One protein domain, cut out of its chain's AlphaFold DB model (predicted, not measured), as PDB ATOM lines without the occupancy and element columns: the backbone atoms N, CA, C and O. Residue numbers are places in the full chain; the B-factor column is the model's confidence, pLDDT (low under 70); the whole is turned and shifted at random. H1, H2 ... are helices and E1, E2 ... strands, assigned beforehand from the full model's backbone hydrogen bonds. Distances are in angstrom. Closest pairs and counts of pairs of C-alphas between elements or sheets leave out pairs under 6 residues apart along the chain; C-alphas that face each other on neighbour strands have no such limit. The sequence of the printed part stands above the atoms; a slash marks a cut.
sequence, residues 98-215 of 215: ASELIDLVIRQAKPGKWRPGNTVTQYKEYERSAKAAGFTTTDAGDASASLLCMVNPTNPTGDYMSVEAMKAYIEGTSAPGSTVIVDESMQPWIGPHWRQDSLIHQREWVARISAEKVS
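Overview. This is residues 98 to 215 of the 215 residues of the protein "Threonine-phosphate decarboxylase" of Nannochloropsis gaditana (UniProt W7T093). A small sheet of three parallel strands, E1, E2 and E3, has H1 and H2 side by side over one face. H3 grazes the sheet, H6 runs beside H3 farther out, and the short H4 and H5 make a corner beyond the ends of E2 and E3. The 118 printed residues hold six named helices and three strands, in the order H1 E1 H2 E2 H3 E3 H4 H5 H6; the class is mixed, and the sheet's order is E1 E2 E3. The whole is compact, with a radius of gyration of the C-alphas of 13.6 A and spans of 39 by 32 by 25 A.

Along the chain. H1, residues 98 to 108, is 15.6 A long and begins at C-alpha 98 (-9.309, 46.012, -36.166). E1 is residues 113 to 116, H2 residues 125 to 132, and E2 residues 147 to 151, 13.4 A. H3, residues 163 to 173, is 15.2 A long; E3 is residues 179 to 183, 13.2 A. H4 is residues 187 to 190, H5 residues 194 to 197, and H6, residues 203 to 212, 14.3 A, ends at C-alpha 212 (-34.397, 37.495, -30.806).

Arrangement. E1 and E2 are parallel at 13 degrees, with N 115 and O 147 2.9 A apart, within hydrogen-bond range; E2 and E3 are parallel at 12 degrees, with N 150 and O 181 at 2.8 A. E1, H2, E2 and E2, H3, E3 are strand-helix-strand units, parallel neighbour strands with a helix between; the first crossover is left-handed, the second right-handed. H1, over E2 and E3, and H2, over E1 and E2, are on the same face, at heights over the sheet of 10.4 A and 9.6 A. They touch, closest at the C-alphas of Asp 103 and Ser 129, 5.6 A, and run the same way at a tilt of 36 degrees, only just steep. H3 only grazes the sheet with residues 166 to 173. H3 and H6 are close but not clearly touching, closest at the C-alphas of Glu 171 and Ile 209, 8.0 A. H4 and H5 only just touch, with 3 pairs of C-alphas within 8 A, and only at the corner by their link; the closest C-alphas are those of Pro 188 and Trp 194, 5.6 A. In H1, H2, H3 and H6 every O i to N i+4 pair is within hydrogen-bond range; H4 and H5 are too short for such a pair.

Size, cuts and confidence. The C-alphas farthest apart, those of Gly 134 and Pro 192, are 39.5 A apart. The printed part has no cut; the links H2 to E2 and E2 to H3 are long. Residues 213 to 215 have pLDDT under 70.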
ATOM      1  N   ALA A  98      -8.304  46.806 -36.875       90.62
ATOM      2  CA  ALA A  98      -9.309  46.012 -36.166       90.62
ATOM      3  C   ALA A  98      -9.170  46.098 -34.635       90.62
ATOM      4  O   ALA A  98     -10.175  46.064 -33.931       90.62
ATOM      5  N   SER A  99      -7.949  46.270 -34.112       88.94
ATOM      6  CA  SER A  99      -7.686  46.348 -32.670       88.94
ATOM      7  C   SER A  99      -8.440  47.482 -31.965       88.94
ATOM      8  O   SER A  99      -8.894  47.288 -30.839       88.94
ATOM      9  N   GLU A 100      -8.622  48.638 -32.614       93.44
ATOM     10  CA  GLU A 100      -9.433  49.728 -32.052       93.44
ATOM     11  C   GLU A 100     -10.904  49.308 -31.931       93.44
ATOM     12  O   GLU A 100     -11.526  49.494 -30.885       93.44
ATOM     13  N   LEU A 101     -11.449  48.691 -32.982       94.56
ATOM     14  CA  LEU A 101     -12.838  48.236 -33.004       94.56
ATOM     15  C   LEU A 101     -13.089  47.136 -31.964       94.56
ATOM     16  O   LEU A 101     -14.131  47.156 -31.313       94.56
ATOM     17  N   ILE A 102     -12.128  46.227 -31.755       94.56
ATOM     18  CA  ILE A 102     -12.187  45.219 -30.683       94.56
ATOM     19  C   ILE A 102     -12.381  45.909 -29.327       94.56
ATOM     20  O   ILE A 102     -13.317  45.576 -28.600       94.56
ATOM     21  N   ASP A 103     -11.554  46.910 -29.012       94.06
ATOM     22  CA  ASP A 103     -11.644  47.646 -27.749       94.06
ATOM     23  C   ASP A 103     -12.957  48.419 -27.596       94.06
ATOM     24  O   ASP A 103     -13.554  48.404 -26.518       94.06
ATOM     25  N   LEU A 104     -13.428  49.089 -28.650       94.75
ATOM     26  CA  LEU A 104     -14.666  49.871 -28.601       94.75
ATOM     27  C   LEU A 104     -15.905  48.983 -28.430       94.75
ATOM     28  O   LEU A 104     -16.758  49.280 -27.590       94.75
ATOM     29  N   VAL A 105     -15.995  47.885 -29.185       94.19
ATOM     30  CA  VAL A 105     -17.144  46.967 -29.126       94.19
ATOM     31  C   VAL A 105     -17.194  46.250 -27.778       94.19
ATOM     32  O   VAL A 105     -18.261  46.169 -27.170       94.19
ATOM     33  N   ILE A 106     -16.054  45.786 -27.258       96.38
ATOM     34  CA  ILE A 106     -16.004  45.090 -25.964       96.38
ATOM     35  C   ILE A 106     -16.381  46.020 -24.807       96.38
ATOM     36  O   ILE A 106     -17.108  45.604 -23.908       96.38
ATOM     37  N   ARG A 107     -15.956  47.290 -24.833       95.31
ATOM     38  CA  ARG A 107     -16.340  48.273 -23.800       95.31
ATOM     39  C   ARG A 107     -17.837  48.583 -23.781       95.31
ATOM     40  O   ARG A 107     -18.339  48.992 -22.740       95.31
ATOM     41  N   GLN A 108     -18.528  48.406 -24.907       94.19
ATOM     42  CA  GLN A 108     -19.980  48.580 -25.010       94.19
ATOM     43  C   GLN A 108     -20.774  47.301 -24.716       94.19
ATOM     44  O   GLN A 108     -21.990  47.363 -24.531       94.19
ATOM     45  N   ALA A 109     -20.118  46.138 -24.672       94.12
ATOM     46  CA  ALA A 109     -20.776  44.876 -24.370       94.12
ATOM     47  C   ALA A 109     -21.274  44.837 -22.915       94.12
ATOM     48  O   ALA A 109     -20.702  45.454 -22.013       94.12
ATOM     49  N   LYS A 110     -22.340  44.067 -22.666       93.00
ATOM     50  CA  LYS A 110     -22.916  43.908 -21.323       93.00
ATOM     51  C   LYS A 110     -21.864  43.331 -20.357       93.00
ATOM     52  O   LYS A 110     -21.428  42.195 -20.582       93.00
ATOM     53  N   PRO A 111     -21.510  44.035 -19.261       94.69
ATOM     54  CA  PRO A 111     -20.530  43.544 -18.297       94.69
ATOM     55  C   PRO A 111     -20.892  42.162 -17.751       94.69
ATOM     56  O   PRO A 111     -22.066  41.859 -17.520       94.69
ATOM     57  N   GLY A 112     -19.882  41.326 -17.523       96.19
ATOM     58  CA  GLY A 112     -20.084  39.974 -17.018       96.19
ATOM     59  C   GLY A 112     -18.902  39.059 -17.304       96.19
ATOM     60  O   GLY A 112     -17.745  39.406 -17.061       96.19
ATOM     61  N   LYS A 113     -19.203  37.860 -17.800       97.00
ATOM     62  CA  LYS A 113     -18.190  36.894 -18.223       97.00
ATOM     63  C   LYS A 113     -17.982  36.977 -19.728       97.00
ATOM     64  O   LYS A 113     -18.955  37.108 -20.470       97.00
ATOM     65  N   TRP A 114     -16.735  36.839 -20.164       96.44
ATOM     66  CA  TRP A 114     -16.403  36.658 -21.573       96.44
ATOM     67  C   TRP A 114     -15.865  35.246 -21.808       96.44
ATOM     68  O   TRP A 114     -15.231  34.669 -20.918       96.44
ATOM     69  N   ARG A 115     -16.083  34.710 -23.009       95.31
ATOM     70  CA  ARG A 115     -15.501  33.436 -23.441       95.31
ATOM     71  C   ARG A 115     -14.973  33.497 -24.879       95.31
ATOM     72  O   ARG A 115     -15.530  34.243 -25.694       95.31
ATOM     73  N   PRO A 116     -13.930  32.712 -25.203       93.94
ATOM     74  CA  PRO A 116     -13.513  32.501 -26.584       93.94
ATOM     75  C   PRO A 116     -14.528  31.624 -27.341       93.94
ATOM     76  O   PRO A 116     -15.492  31.114 -26.758       93.94
ATOM     77  N   GLY A 117     -14.290  31.441 -28.642       89.31
ATOM     78  CA  GLY A 117     -14.996  30.453 -29.457       89.31
ATOM     79  C   GLY A 117     -14.690  29.004 -29.060       89.31
ATOM     80  O   GLY A 117     -14.249  28.704 -27.953       89.31
ATOM     81  N   ASN A 118     -14.911  28.070 -29.983       82.06
ATOM     82  CA  ASN A 118     -14.608  26.649 -29.773       82.06
ATOM     83  C   ASN A 118     -13.103  26.352 -29.615       82.06
ATOM     84  O   ASN A 118     -12.749  25.270 -29.146       82.06
ATOM     85  N   THR A 119     -12.230  27.274 -30.015       76.25
ATOM     86  CA  THR A 119     -10.779  27.157 -29.897       76.25
ATOM     87  C   THR A 119     -10.289  27.946 -28.683       76.25
ATOM     88  O   THR A 119     -10.529  29.141 -28.535       76.25
ATOM     89  N   VAL A 120      -9.577  27.268 -27.778       70.81
ATOM     90  CA  VAL A 120      -8.960  27.928 -26.608       70.81
ATOM     91  C   VAL A 120      -7.754  28.774 -27.038       70.81
ATOM     92  O   VAL A 120      -7.437  29.786 -26.415       70.81
ATOM     93  N   THR A 121      -7.093  28.379 -28.128       81.31
ATOM     94  CA  THR A 121      -5.946  29.088 -28.698       81.31
ATOM     95  C   THR A 121      -6.414  29.985 -29.837       81.31
ATOM     96  O   THR A 121      -6.544  29.531 -30.970       81.31
ATOM     97  N   GLN A 122      -6.637  31.262 -29.533       86.88
ATOM     98  CA  GLN A 122      -6.995  32.279 -30.520       86.88
ATOM     99  C   GLN A 122      -6.186  33.570 -30.327       86.88
ATOM    100  O   GLN A 122      -5.410  33.710 -29.374       86.88
ATOM    101  N   TYR A 123      -6.393  34.529 -31.227       87.19
ATOM    102  CA  TYR A 123      -5.807  35.862 -31.156       87.19
ATOM    103  C   TYR A 123      -6.083  36.532 -29.799       87.19
ATOM    104  O   TYR A 123      -7.220  36.593 -29.324       87.19
ATOM    105  N   LYS A 124      -5.026  37.030 -29.147       88.94
ATOM    106  CA  LYS A 124      -5.065  37.414 -27.723       88.94
ATOM    107  C   LYS A 124      -5.681  38.784 -27.440       88.94
ATOM    108  O   LYS A 124      -5.943  39.090 -26.278       88.94
ATOM    109  N   GLU A 125      -5.932  39.602 -28.459       91.00
ATOM    110  CA  GLU A 125      -6.491  40.945 -28.258       91.00
ATOM    111  C   GLU A 125      -7.896  40.913 -27.646       91.00
ATOM    112  O   GLU A 125      -8.200  41.759 -26.811       91.00
ATOM    113  N   TYR A 126      -8.713  39.900 -27.953       94.00
ATOM    114  CA  TYR A 126     -10.032  39.721 -27.332       94.00
ATOM    115  C   TYR A 126      -9.934  39.493 -25.823       94.00
ATOM    116  O   TYR A 126     -10.619  40.155 -25.049       94.00
ATOM    117  N   GLU A 127      -9.035  38.602 -25.394       93.56
ATOM    118  CA  GLU A 127      -8.797  38.342 -23.974       93.56
ATOM    119  C   GLU A 127      -8.240  39.583 -23.267       93.56
ATOM    120  O   GLU A 127      -8.703  39.929 -22.176       93.56
ATOM    121  N   ARG A 128      -7.253  40.260 -23.874       93.38
ATOM    122  CA  ARG A 128      -6.677  41.496 -23.323       93.38
ATOM    123  C   ARG A 128      -7.769  42.545 -23.133       93.38
ATOM    124  O   ARG A 128      -7.895  43.101 -22.043       93.38
ATOM    125  N   SER A 129      -8.540  42.802 -24.181       94.69
ATOM    126  CA  SER A 129      -9.576  43.826 -24.202       94.69
ATOM    127  C   SER A 129     -10.699  43.527 -23.209       94.69
ATOM    128  O   SER A 129     -11.062  44.387 -22.407       94.69
ATOM    129  N   ALA A 130     -11.177  42.278 -23.160       95.69
ATOM    130  CA  ALA A 130     -12.200  41.853 -22.209       95.69
ATOM    131  C   ALA A 130     -11.736  42.021 -20.755       95.69
ATOM    132  O   ALA A 130     -12.462  42.584 -19.935       95.69
ATOM    133  N   LYS A 131     -10.497  41.621 -20.434       94.44
ATOM    134  CA  LYS A 131      -9.914  41.846 -19.099       94.44
ATOM    135  C   LYS A 131      -9.780  43.333 -18.775       94.44
ATOM    136  O   LYS A 131     -10.107  43.734 -17.662       94.44
ATOM    137  N   ALA A 132      -9.341  44.150 -19.732       94.00
ATOM    138  CA  ALA A 132      -9.228  45.598 -19.558       94.00
ATOM    139  C   ALA A 132     -10.594  46.271 -19.322       94.00
ATOM    140  O   ALA A 132     -10.674  47.243 -18.576       94.00
ATOM    141  N   ALA A 133     -11.667  45.728 -19.903       95.94
ATOM    142  CA  ALA A 133     -13.047  46.156 -19.676       95.94
ATOM    143  C   ALA A 133     -13.699  45.535 -18.417       95.94
ATOM    144  O   ALA A 133     -14.868  45.796 -18.141       95.94
ATOM    145  N   GLY A 134     -12.964  44.733 -17.636       96.69
ATOM    146  CA  GLY A 134     -13.439  44.161 -16.371       96.69
ATOM    147  C   GLY A 134     -14.250  42.866 -16.496       96.69
ATOM    148  O   GLY A 134     -14.907  42.469 -15.533       96.69
ATOM    149  N   PHE A 135     -14.216  42.187 -17.644       97.69
ATOM    150  CA  PHE A 135     -14.863  40.884 -17.799       97.69
ATOM    151  C   PHE A 135     -14.085  39.776 -17.082       97.69
ATOM    152  O   PHE A 135     -12.853  39.735 -17.099       97.69
ATOM    153  N   THR A 136     -14.813  38.810 -16.519       97.12
ATOM    154  CA  THR A 136     -14.212  37.571 -15.997       97.12
ATOM    155  C   THR A 136     -14.089  36.542 -17.121       97.12
ATOM    156  O   THR A 136     -15.082  36.245 -17.781       97.12
ATOM    157  N   THR A 137     -12.900  35.979 -17.345       94.56
ATOM    158  CA  THR A 137     -12.729  34.862 -18.290       94.56
ATOM    159  C   THR A 137     -13.472  33.626 -17.788       94.56
ATOM    160  O   THR A 137     -13.333  33.258 -16.622       94.56
ATOM    161  N   THR A 138     -14.226  32.972 -18.668       94.00
ATOM    162  CA  THR A 138     -14.856  31.671 -18.410       94.00
ATOM    163  C   THR A 138     -14.523  30.669 -19.519       94.00
ATOM    164  O   THR A 138     -13.902  31.024 -20.524       94.00
ATOM    165  N   ASP A 139     -14.919  29.415 -19.330       90.62
ATOM    166  CA  ASP A 139     -14.672  28.339 -20.285       90.62
ATOM    167  C   ASP A 139     -15.424  28.566 -21.605       90.62
ATOM    168  O   ASP A 139     -16.533  29.104 -21.637       90.62
ATOM    169  N   ALA A 140     -14.852  28.075 -22.708       87.31
ATOM    170  CA  ALA A 140     -15.418  28.173 -24.058       87.31
ATOM    171  C   ALA A 140     -16.870  27.659 -24.173       87.31
ATOM    172  O   ALA A 140     -17.608  28.097 -25.052       87.31
ATOM    173  N   GLY A 141     -17.285  26.735 -23.300       87.12
ATOM    174  CA  GLY A 141     -18.637  26.168 -23.266       87.12
ATOM    175  C   GLY A 141     -19.629  26.877 -22.335       87.12
ATOM    176  O   GLY A 141     -20.779  26.448 -22.258       87.12
ATOM    177  N   ASP A 142     -19.227  27.923 -21.604       90.81
ATOM    178  CA  ASP A 142     -20.106  28.598 -20.642       90.81
ATOM    179  C   ASP A 142     -21.139  29.490 -21.354       90.81
ATOM    180  O   ASP A 142     -20.904  30.666 -21.644       90.81
ATOM    181  N   ALA A 143     -22.327  28.939 -21.596       89.50
ATOM    182  CA  ALA A 143     -23.433  29.657 -22.227       89.50
ATOM    183  C   ALA A 143     -23.955  30.857 -21.407       89.50
ATOM    184  O   ALA A 143     -24.714  31.665 -21.942       89.50
ATOM    185  N   SER A 144     -23.548  31.005 -20.136       91.19
ATOM    186  CA  SER A 144     -23.883  32.175 -19.309       91.19
ATOM    187  C   SER A 144     -23.017  33.406 -19.599       91.19
ATOM    188  O   SER A 144     -23.286  34.479 -19.053       91.19
ATOM    189  N   ALA A 145     -21.984  33.278 -20.442       95.19
ATOM    190  CA  ALA A 145     -21.155  34.404 -20.853       95.19
ATOM    191  C   ALA A 145     -21.983  35.482 -21.567       95.19
ATOM    192  O   ALA A 145     -22.752  35.198 -22.484       95.19
ATOM    193  N   SER A 146     -21.799  36.737 -21.155       95.75
ATOM    194  CA  SER A 146     -22.441  37.889 -21.794       95.75
ATOM    195  C   SER A 146     -21.684  38.367 -23.032       95.75
ATOM    196  O   SER A 146     -22.249  39.119 -23.823       95.75
ATOM    197  N   LEU A 147     -20.439  37.918 -23.214       96.69
ATOM    198  CA  LEU A 147     -19.595  38.224 -24.364       96.69
ATOM    199  C   LEU A 147     -18.963  36.944 -24.933       96.69
ATOM    200  O   LEU A 147     -18.235  36.236 -24.236       96.69
ATOM    201  N   LEU A 148     -19.211  36.681 -26.212       95.94
ATOM    202  CA  LEU A 148     -18.539  35.657 -27.011       95.94
ATOM    203  C   LEU A 148     -17.642  36.345 -28.043       95.94
ATOM    204  O   LEU A 148     -18.130  37.146 -28.837       95.94
ATOM    205  N   CYS A 149     -16.353  36.007 -28.066       96.12
ATOM    206  CA  CYS A 149     -15.421  36.462 -29.100       96.12
ATOM    207  C   CYS A 149     -14.847  35.264 -29.862       96.12
ATOM    208  O   CYS A 149     -14.082  34.486 -29.291       96.12
ATOM    209  N   MET A 150     -15.198  35.138 -31.140       94.75
ATOM    210  CA  MET A 150     -14.749  34.071 -32.035       94.75
ATOM    211  C   MET A 150     -13.831  34.625 -33.119       94.75
ATOM    212  O   MET A 150     -14.087  35.702 -33.650       94.75
ATOM    213  N   VAL A 151     -12.813  33.851 -33.492       95.12
ATOM    214  CA  VAL A 151     -11.939  34.136 -34.636       95.12
ATOM    215  C   VAL A 151     -12.118  33.032 -35.665       95.12
ATOM    216  O   VAL A 151     -11.914  31.867 -35.338       95.12
ATOM    217  N   ASN A 152     -12.539  33.377 -36.882       95.12
ATOM    218  CA  ASN A 152     -12.805  32.403 -37.931       95.12
ATOM    219  C   ASN A 152     -12.475  32.959 -39.330       95.12
ATOM    220  O   ASN A 152     -13.171  33.864 -39.789       95.12
ATOM    221  N   PRO A 153     -11.486  32.398 -40.051       94.94
ATOM    222  CA  PRO A 153     -10.575  31.318 -39.650       94.94
ATOM    223  C   PRO A 153      -9.724  31.662 -38.421       94.94
ATOM    224  O   PRO A 153      -9.324  32.810 -38.239       94.94
ATOM    225  N   THR A 154      -9.432  30.673 -37.575       93.56
ATOM    226  CA  THR A 154      -8.737  30.886 -36.296       93.56
ATOM    227  C   THR A 154      -7.264  31.236 -36.518       93.56
ATOM    228  O   THR A 154      -6.514  30.465 -37.108       93.56
ATOM    229  N   ASN A 155      -6.797  32.354 -35.964       90.00
ATOM    230  CA  ASN A 155      -5.367  32.640 -35.800       90.00
ATOM    231  C   ASN A 155      -4.925  32.211 -34.383       90.00
ATOM    232  O   ASN A 155      -5.523  32.713 -33.426       90.00
ATOM    233  N   PRO A 156      -3.916  31.332 -34.191       88.06
ATOM    234  CA  PRO A 156      -2.939  30.844 -35.176       88.06
ATOM    235  C   PRO A 156      -3.201  29.446 -35.753       88.06
ATOM    236  O   PRO A 156      -2.400  28.974 -36.553       88.06
ATOM    237  N   THR A 157      -4.250  28.740 -35.327       90.88
ATOM    238  CA  THR A 157      -4.401  27.305 -35.635       90.88
ATOM    239  C   THR A 157      -4.836  27.015 -37.071       90.88
ATOM    240  O   THR A 157      -4.595  25.921 -37.572       90.88
ATOM    241  N   GLY A 158      -5.468  27.980 -37.740       91.06
ATOM    242  CA  GLY A 158      -6.084  27.810 -39.054       91.06
ATOM    243  C   GLY A 158      -7.417  27.059 -39.022       91.06
ATOM    244  O   GLY A 158      -7.988  26.824 -40.085       91.06
ATOM    245  N   ASP A 159      -7.925  26.694 -37.837       93.19
ATOM    246  CA  ASP A 159      -9.216  26.014 -37.707       93.19
ATOM    247  C   ASP A 159     -10.332  26.868 -38.313       93.19
ATOM    248  O   ASP A 159     -10.399  28.081 -38.084       93.19
ATOM    249  N   TYR A 160     -11.225  26.226 -39.065       94.56
ATOM    250  CA  TYR A 160     -12.277  26.903 -39.810       94.56
ATOM    251  C   TYR A 160     -13.651  26.285 -39.554       94.56
ATOM    252  O   TYR A 160     -13.830  25.068 -39.621       94.56
ATOM    253  N   MET A 161     -14.633  27.146 -39.305       95.44
ATOM    254  CA  MET A 161     -16.054  26.838 -39.354       95.44
ATOM    255  C   MET A 161     -16.665  27.434 -40.613       95.44
ATOM    256  O   MET A 161     -16.493  28.624 -40.880       95.44
ATOM    257  N   SER A 162     -17.466  26.632 -41.313       96.81
ATOM    258  CA  SER A 162     -18.395  27.179 -42.298       96.81
ATOM    259  C   SER A 162     -19.414  28.090 -41.623       96.81
ATOM    260  O   SER A 162     -19.695  27.979 -40.422       96.81
ATOM    261  N   VAL A 163     -20.025  28.964 -42.408       97.44
ATOM    262  CA  VAL A 163     -21.019  29.924 -41.943       97.44
ATOM    263  C   VAL A 163     -22.206  29.231 -41.278       97.44
ATOM    264  O   VAL A 163     -22.659  29.673 -40.228       97.44
ATOM    265  N   GLU A 164     -22.661  28.093 -41.807       97.75
ATOM    266  CA  GLU A 164     -23.766  27.326 -41.218       97.75
ATOM    267  C   GLU A 164     -23.381  26.688 -39.877       97.75
ATOM    268  O   GLU A 164     -24.159  26.731 -38.921       97.75
ATOM    269  N   ALA A 165     -22.158  26.161 -39.761       97.00
ATOM    270  CA  ALA A 165     -21.654  25.646 -38.490       97.00
ATOM    271  C   ALA A 165     -21.513  26.771 -37.451       97.00
ATOM    272  O   ALA A 165     -21.861  26.588 -36.284       97.00
ATOM    273  N   MET A 166     -21.063  27.951 -37.883       96.31
ATOM    274  CA  MET A 166     -20.930  29.119 -37.020       96.31
ATOM    275  C   MET A 166     -22.288  29.637 -36.539       96.31
ATOM    276  O   MET A 166     -22.444  29.912 -35.349       96.31
ATOM    277  N   LYS A 167     -23.293  29.711 -37.421       96.94
ATOM    278  CA  LYS A 167     -24.675  30.059 -37.050       96.94
ATOM    279  C   LYS A 167     -25.218  29.104 -35.989       96.94
ATOM    280  O   LYS A 167     -25.655  29.560 -34.933       96.94
ATOM    281  N   ALA A 168     -25.109  27.795 -36.229       96.06
ATOM    282  CA  ALA A 168     -25.560  26.770 -35.287       96.06
ATOM    283  C   ALA A 168     -24.830  26.868 -33.937       96.06
ATOM    284  O   ALA A 168     -25.447  26.740 -32.879       96.06
ATOM    285  N   TYR A 169     -23.524  27.150 -33.956       95.00
ATOM    286  CA  TYR A 169     -22.744  27.373 -32.743       95.00
ATOM    287  C   TYR A 169     -23.236  28.606 -31.969       95.00
ATOM    288  O   TYR A 169     -23.464  28.522 -30.763       95.00
ATOM    289  N   ILE A 170     -23.446  29.744 -32.637       94.56
ATOM    290  CA  ILE A 170     -23.906  30.990 -32.000       94.56
ATOM    291  C   ILE A 170     -25.312  30.835 -31.407       94.56
ATOM    292  O   ILE A 170     -25.572  31.312 -30.297       94.56
ATOM    293  N   GLU A 171     -26.217  30.171 -32.123       93.56
ATOM    294  CA  GLU A 171     -27.580  29.893 -31.658       93.56
ATOM    295  C   GLU A 171     -27.579  28.927 -30.467       93.56
ATOM    296  O   GLU A 171     -28.232  29.194 -29.462       93.56
ATOM    297  N   GLY A 172     -26.795  27.848 -30.537       92.31
ATOM    298  CA  GLY A 172     -26.772  26.808 -29.508       92.31
ATOM    299  C   GLY A 172     -25.999  27.164 -28.237       92.31
ATOM    300  O   GLY A 172     -26.215  26.534 -27.204       92.31
ATOM    301  N   THR A 173     -25.089  28.143 -28.282       91.88
ATOM    302  CA  THR A 173     -24.141  28.390 -27.173       91.88
ATOM    303  C   THR A 173     -24.227  29.775 -26.545       91.88
ATOM    304  O   THR A 173     -23.506  30.052 -25.587       91.88
ATOM    305  N   SER A 174     -25.060  30.676 -27.063       91.38
ATOM    306  CA  SER A 174     -25.084  32.066 -26.590       91.38
ATOM    307  C   SER A 174     -26.478  32.449 -26.107       91.38
ATOM    308  O   SER A 174     -27.420  32.486 -26.900       91.38
ATOM    309  N   ALA A 175     -26.605  32.767 -24.817       88.88
ATOM    310  CA  ALA A 175     -27.870  33.163 -24.202       88.88
ATOM    311  C   ALA A 175     -28.462  34.450 -24.822       88.88
ATOM    312  O   ALA A 175     -27.718  35.258 -25.395       88.88
ATOM    313  N   PRO A 176     -29.781  34.686 -24.692       88.12
ATOM    314  CA  PRO A 176     -30.376  35.987 -24.995       88.12
ATOM    315  C   PRO A 176     -29.657  37.123 -24.249       88.12
ATOM    316  O   PRO A 176     -29.216  36.964 -23.109       88.12
ATOM    317  N   GLY A 177     -29.490  38.262 -24.911       88.00
ATOM    318  CA  GLY A 177     -28.797  39.441 -24.388       88.00
ATOM    319  C   GLY A 177     -27.269  39.369 -24.416       88.00
ATOM    320  O   GLY A 177     -26.623  40.260 -23.861       88.00
ATOM    321  N   SER A 178     -26.680  38.325 -25.011       92.75
ATOM    322  CA  SER A 178     -25.229  38.225 -25.208       92.75
ATOM    323  C   SER A 178     -24.753  39.039 -26.413       92.75
ATOM    324  O   SER A 178     -25.419  39.112 -27.447       92.75
ATOM    325  N   THR A 179     -23.564  39.625 -26.291       95.00
ATOM    326  CA  THR A 179     -22.824  40.216 -27.407       95.00
ATOM    327  C   THR A 179     -21.950  39.143 -28.048       95.00
ATOM    328  O   THR A 179     -21.197  38.456 -27.358       95.00
ATOM    329  N   VAL A 180     -22.027  39.013 -29.371       95.56
ATOM    330  CA  VAL A 180     -21.211  38.074 -30.147       95.56
ATOM    331  C   VAL A 180     -20.338  38.867 -31.111       95.56
ATOM    332  O   VAL A 180     -20.847  39.642 -31.916       95.56
ATOM    333  N   ILE A 181     -19.026  38.665 -31.025       96.00
ATOM    334  CA  ILE A 181     -18.030  39.220 -31.938       96.00
ATOM    335  C   ILE A 181     -17.463  38.068 -32.758       96.00
ATOM    336  O   ILE A 181     -17.000  37.078 -32.191       96.00
ATOM    337  N   VAL A 182     -17.484  38.217 -34.080       96.25
ATOM    338  CA  VAL A 182     -16.853  37.284 -35.017       96.25
ATOM    339  C   VAL A 182     -15.798  38.037 -35.814       96.25
ATOM    340  O   VAL A 182     -16.107  39.009 -36.501       96.25
ATOM    341  N   ASP A 183     -14.555  37.589 -35.697       96.12
ATOM    342  CA  ASP A 183     -13.413  38.082 -36.457       96.12
ATOM    343  C   ASP A 183     -13.227  37.258 -37.728       96.12
ATOM    344  O   ASP A 183     -12.817  36.100 -37.672       96.12
ATOM    345  N   GLU A 184     -13.522  37.888 -38.862       96.12
ATOM    346  CA  GLU A 184     -13.362  37.333 -40.206       96.12
ATOM    347  C   GLU A 184     -12.137  37.922 -40.936       96.12
ATOM    348  O   GLU A 184     -12.080  37.933 -42.165       96.12
ATOM    349  N   SER A 185     -11.126  38.421 -40.212       93.38
ATOM    350  CA  SER A 185      -9.924  39.046 -40.799       93.38
ATOM    351  C   SER A 185      -9.174  38.152 -41.793       93.38
ATOM    352  O   SER A 185      -8.599  38.658 -42.759       93.38
ATOM    353  N   MET A 186      -9.218  36.831 -41.599       93.94
ATOM    354  CA  MET A 186      -8.592  35.838 -42.483       93.94
ATOM    355  C   MET A 186      -9.571  35.216 -43.491       93.94
ATOM    356  O   MET A 186      -9.174  34.390 -44.310       93.94
ATOM    357  N   GLN A 187     -10.845  35.607 -43.474       95.25
ATOM    358  CA  GLN A 187     -11.891  35.016 -44.311       95.25
ATOM    359  C   GLN A 187     -11.591  35.084 -45.820       95.25
ATOM    360  O   GLN A 187     -11.807  34.078 -46.500       95.25
ATOM    361  N   PRO A 188     -11.017  36.176 -46.376       94.44
ATOM    362  CA  PRO A 188     -10.656  36.216 -47.792       94.44
ATOM    363  C   PRO A 188      -9.670  35.127 -48.239       94.44
ATOM    364  O   PRO A 188      -9.575  34.850 -49.434       94.44
ATOM    365  N   TRP A 189      -8.931  34.507 -47.311       93.06
ATOM    366  CA  TRP A 189      -7.943  33.471 -47.619       93.06
ATOM    367  C   TRP A 189      -8.551  32.082 -47.825       93.06
ATOM    368  O   TRP A 189      -7.878  31.215 -48.375       93.06
ATOM    369  N   ILE A 190      -9.820  31.876 -47.452       93.56
ATOM    370  CA  ILE A 190     -10.533  30.611 -47.700       93.56
ATOM    371  C   ILE A 190     -10.668  30.327 -49.201       93.56
ATOM    372  O   ILE A 190     -10.639  29.173 -49.626       93.56
ATOM    373  N   GLY A 191     -10.780  31.371 -50.023       94.62
ATOM    374  CA  GLY A 191     -10.799  31.235 -51.474       94.62
ATOM    375  C   GLY A 191     -11.643  32.300 -52.171       94.62
ATOM    376  O   GLY A 191     -12.220  33.172 -51.525       94.62
ATOM    377  N   PRO A 192     -11.774  32.232 -53.507       94.75
ATOM    378  CA  PRO A 192     -12.440  33.269 -54.304       94.75
ATOM    379  C   PRO A 192     -13.930  33.458 -53.970       94.75
ATOM    380  O   PRO A 192     -14.497  34.509 -54.268       94.75
ATOM    381  N   HIS A 193     -14.559  32.467 -53.335       94.69
ATOM    382  CA  HIS A 193     -15.977  32.472 -52.967       94.69
ATOM    383  C   HIS A 193     -16.226  32.743 -51.475       94.69
ATOM    384  O   HIS A 193     -17.344  32.549 -51.011       94.69
ATOM    385  N   TRP A 194     -15.223  33.232 -50.733       95.75
ATOM    386  CA  TRP A 194     -15.288  33.463 -49.280       95.75
ATOM    387  C   TRP A 194     -16.526  34.238 -48.805       95.75
ATOM    388  O   TRP A 194     -16.988  34.030 -47.687       95.75
ATOM    389  N   ARG A 195     -17.073  35.119 -49.656       94.81
ATOM    390  CA  ARG A 195     -18.287  35.903 -49.385       94.81
ATOM    391  C   ARG A 195     -19.490  35.021 -49.059       94.81
ATOM    392  O   ARG A 195     -20.270  35.356 -48.181       94.81
ATOM    393  N   GLN A 196     -19.626  33.887 -49.744       93.88
ATOM    394  CA  GLN A 196     -20.742  32.957 -49.541       93.88
ATOM    395  C   GLN A 196     -20.683  32.292 -48.160       93.88
ATOM    396  O   GLN A 196     -21.724  31.975 -47.593       93.88
ATOM    397  N   ASP A 197     -19.475  32.143 -47.612       96.31
ATOM    398  CA  ASP A 197     -19.205  31.466 -46.341       96.31
ATOM    399  C   ASP A 197     -18.819  32.453 -45.219       96.31
ATOM    400  O   ASP A 197     -18.142  32.091 -44.260       96.31
ATOM    401  N   SER A 198     -19.227  33.721 -45.357       97.06
ATOM    402  CA  SER A 198     -18.976  34.817 -44.411       97.06
ATOM    403  C   SER A 198     -20.283  35.301 -43.784       97.06
ATOM    404  O   SER A 198     -21.289  35.489 -44.477       97.06
ATOM    405  N   LEU A 199     -20.268  35.586 -42.478       96.31
ATOM    406  CA  LEU A 199     -21.402  36.186 -41.773       96.31
ATOM    407  C   LEU A 199     -21.737  37.593 -42.279       96.31
ATOM    408  O   LEU A 199     -22.901  38.000 -42.180       96.31
ATOM    409  N   ILE A 200     -20.784  38.328 -42.866       94.56
ATOM    410  CA  ILE A 200     -21.027  39.635 -43.510       94.56
ATOM    411  C   ILE A 200     -22.130  39.528 -44.575       94.56
ATOM    412  O   ILE A 200     -22.917  40.459 -44.743       94.56
ATOM    413  N   HIS A 201     -22.286  38.372 -45.217       94.81
ATOM    414  CA  HIS A 201     -23.325  38.139 -46.225       94.81
ATOM    415  C   HIS A 201     -24.620  37.522 -45.685       94.81
ATOM    416  O   HIS A 201     -25.601  37.421 -46.411       94.81
ATOM    417  N   GLN A 202     -24.686  37.176 -44.399       96.00
ATOM    418  CA  GLN A 202     -25.860  36.543 -43.782       96.00
ATOM    419  C   GLN A 202     -26.798  37.576 -43.142       96.00
ATOM    420  O   GLN A 202     -27.179  37.446 -41.978       96.00
ATOM    421  N   ARG A 203     -27.132  38.651 -43.869       94.00
ATOM    422  CA  ARG A 203     -27.791  39.846 -43.305       94.00
ATOM    423  C   ARG A 203     -29.163  39.561 -42.697       94.00
ATOM    424  O   ARG A 203     -29.428  40.015 -41.587       94.00
ATOM    425  N   GLU A 204     -29.985  38.747 -43.355       94.00
ATOM    426  CA  GLU A 204     -31.291  38.330 -42.824       94.00
ATOM    427  C   GLU A 204     -31.153  37.542 -41.516       94.00
ATOM    428  O   GLU A 204     -31.863  37.797 -40.542       94.00
ATOM    429  N   TRP A 205     -30.188  36.619 -41.463       95.88
ATOM    430  CA  TRP A 205     -29.916  35.830 -40.265       95.88
ATOM    431  C   TRP A 205     -29.411  36.711 -39.114       95.88
ATOM    432  O   TRP A 205     -29.911  36.591 -37.996       95.88
ATOM    433  N   VAL A 206     -28.482  37.639 -39.386       94.44
ATOM    434  CA  VAL A 206     -27.956  38.577 -38.378       94.44
ATOM    435  C   VAL A 206     -29.063  39.484 -37.838       94.44
ATOM    436  O   VAL A 206     -29.138  39.698 -36.627       94.44
ATOM    437  N   ALA A 207     -29.948  39.991 -38.700       92.44
ATOM    438  CA  ALA A 207     -31.082  40.809 -38.278       92.44
ATOM    439  C   ALA A 207     -32.040  40.019 -37.370       92.44
ATOM    440  O   ALA A 207     -32.416  40.504 -36.301       92.44
ATOM    441  N   ARG A 208     -32.374  38.780 -37.754       93.44
ATOM    442  CA  ARG A 208     -33.243  37.892 -36.971       93.44
ATOM    443  C   ARG A 208     -32.655  37.589 -35.594       93.44
ATOM    444  O   ARG A 208     -33.321  37.824 -34.588       93.44
ATOM    445  N   ILE A 209     -31.408  37.119 -35.534       90.00
ATOM    446  CA  ILE A 209     -30.791  36.721 -34.261       90.00
ATOM    447  C   ILE A 209     -30.560  37.924 -33.338       90.00
ATOM    448  O   ILE A 209     -30.676  37.801 -32.122       90.00
ATOM    449  N   SER A 210     -30.287  39.108 -33.899       85.69
ATOM    450  CA  SER A 210     -30.157  40.342 -33.114       85.69
ATOM    451  C   SER A 210     -31.491  40.752 -32.488       85.69
ATOM    452  O   SER A 210     -31.509  41.187 -31.342       85.69
ATOM    453  N   ALA A 211     -32.612  40.580 -33.198       81.88
ATOM    454  CA  ALA A 211     -33.940  40.866 -32.657       81.88
ATOM    455  C   ALA A 211     -34.340  39.870 -31.551       81.88
ATOM    456  O   ALA A 211     -34.802  40.285 -30.491       81.88
ATOM    457  N   GLU A 212     -34.100  38.572 -31.768       75.69
ATOM    458  CA  GLU A 212     -34.397  37.495 -30.806       75.69
ATOM    459  C   GLU A 212     -33.570  37.591 -29.515       75.69
ATOM    460  O   GLU A 212     -34.016  37.153 -28.459       75.69
ATOM    461  N   LYS A 213     -32.354  38.149 -29.581       65.62
ATOM    462  CA  LYS A 213     -31.467  38.274 -28.415       65.62
ATOM    463  C   LYS A 213     -31.590  39.601 -27.673       65.62
ATOM    464  O   LYS A 213     -30.924  39.754 -26.657       65.62
ATOM    465  N   VAL A 214     -32.397  40.554 -28.131       60.03
ATOM    466  CA  VAL A 214     -32.680  41.789 -27.370       60.03
ATOM    467  C   VAL A 214     -33.925  41.635 -26.480       60.03
ATOM    468  O   VAL A 214     -34.043  42.354 -25.488       60.03
ATOM    469  N   SER A 215     -34.817  40.689 -26.803       42.41
ATOM    470  CA  SER A 215     -35.988  40.300 -25.995       42.41
ATOM    471  C   SER A 215     -35.644  39.351 -24.854       42.41
ATOM    472  O   SER A 215     -36.241  39.518 -23.768       42.41
TER     473      SER A 215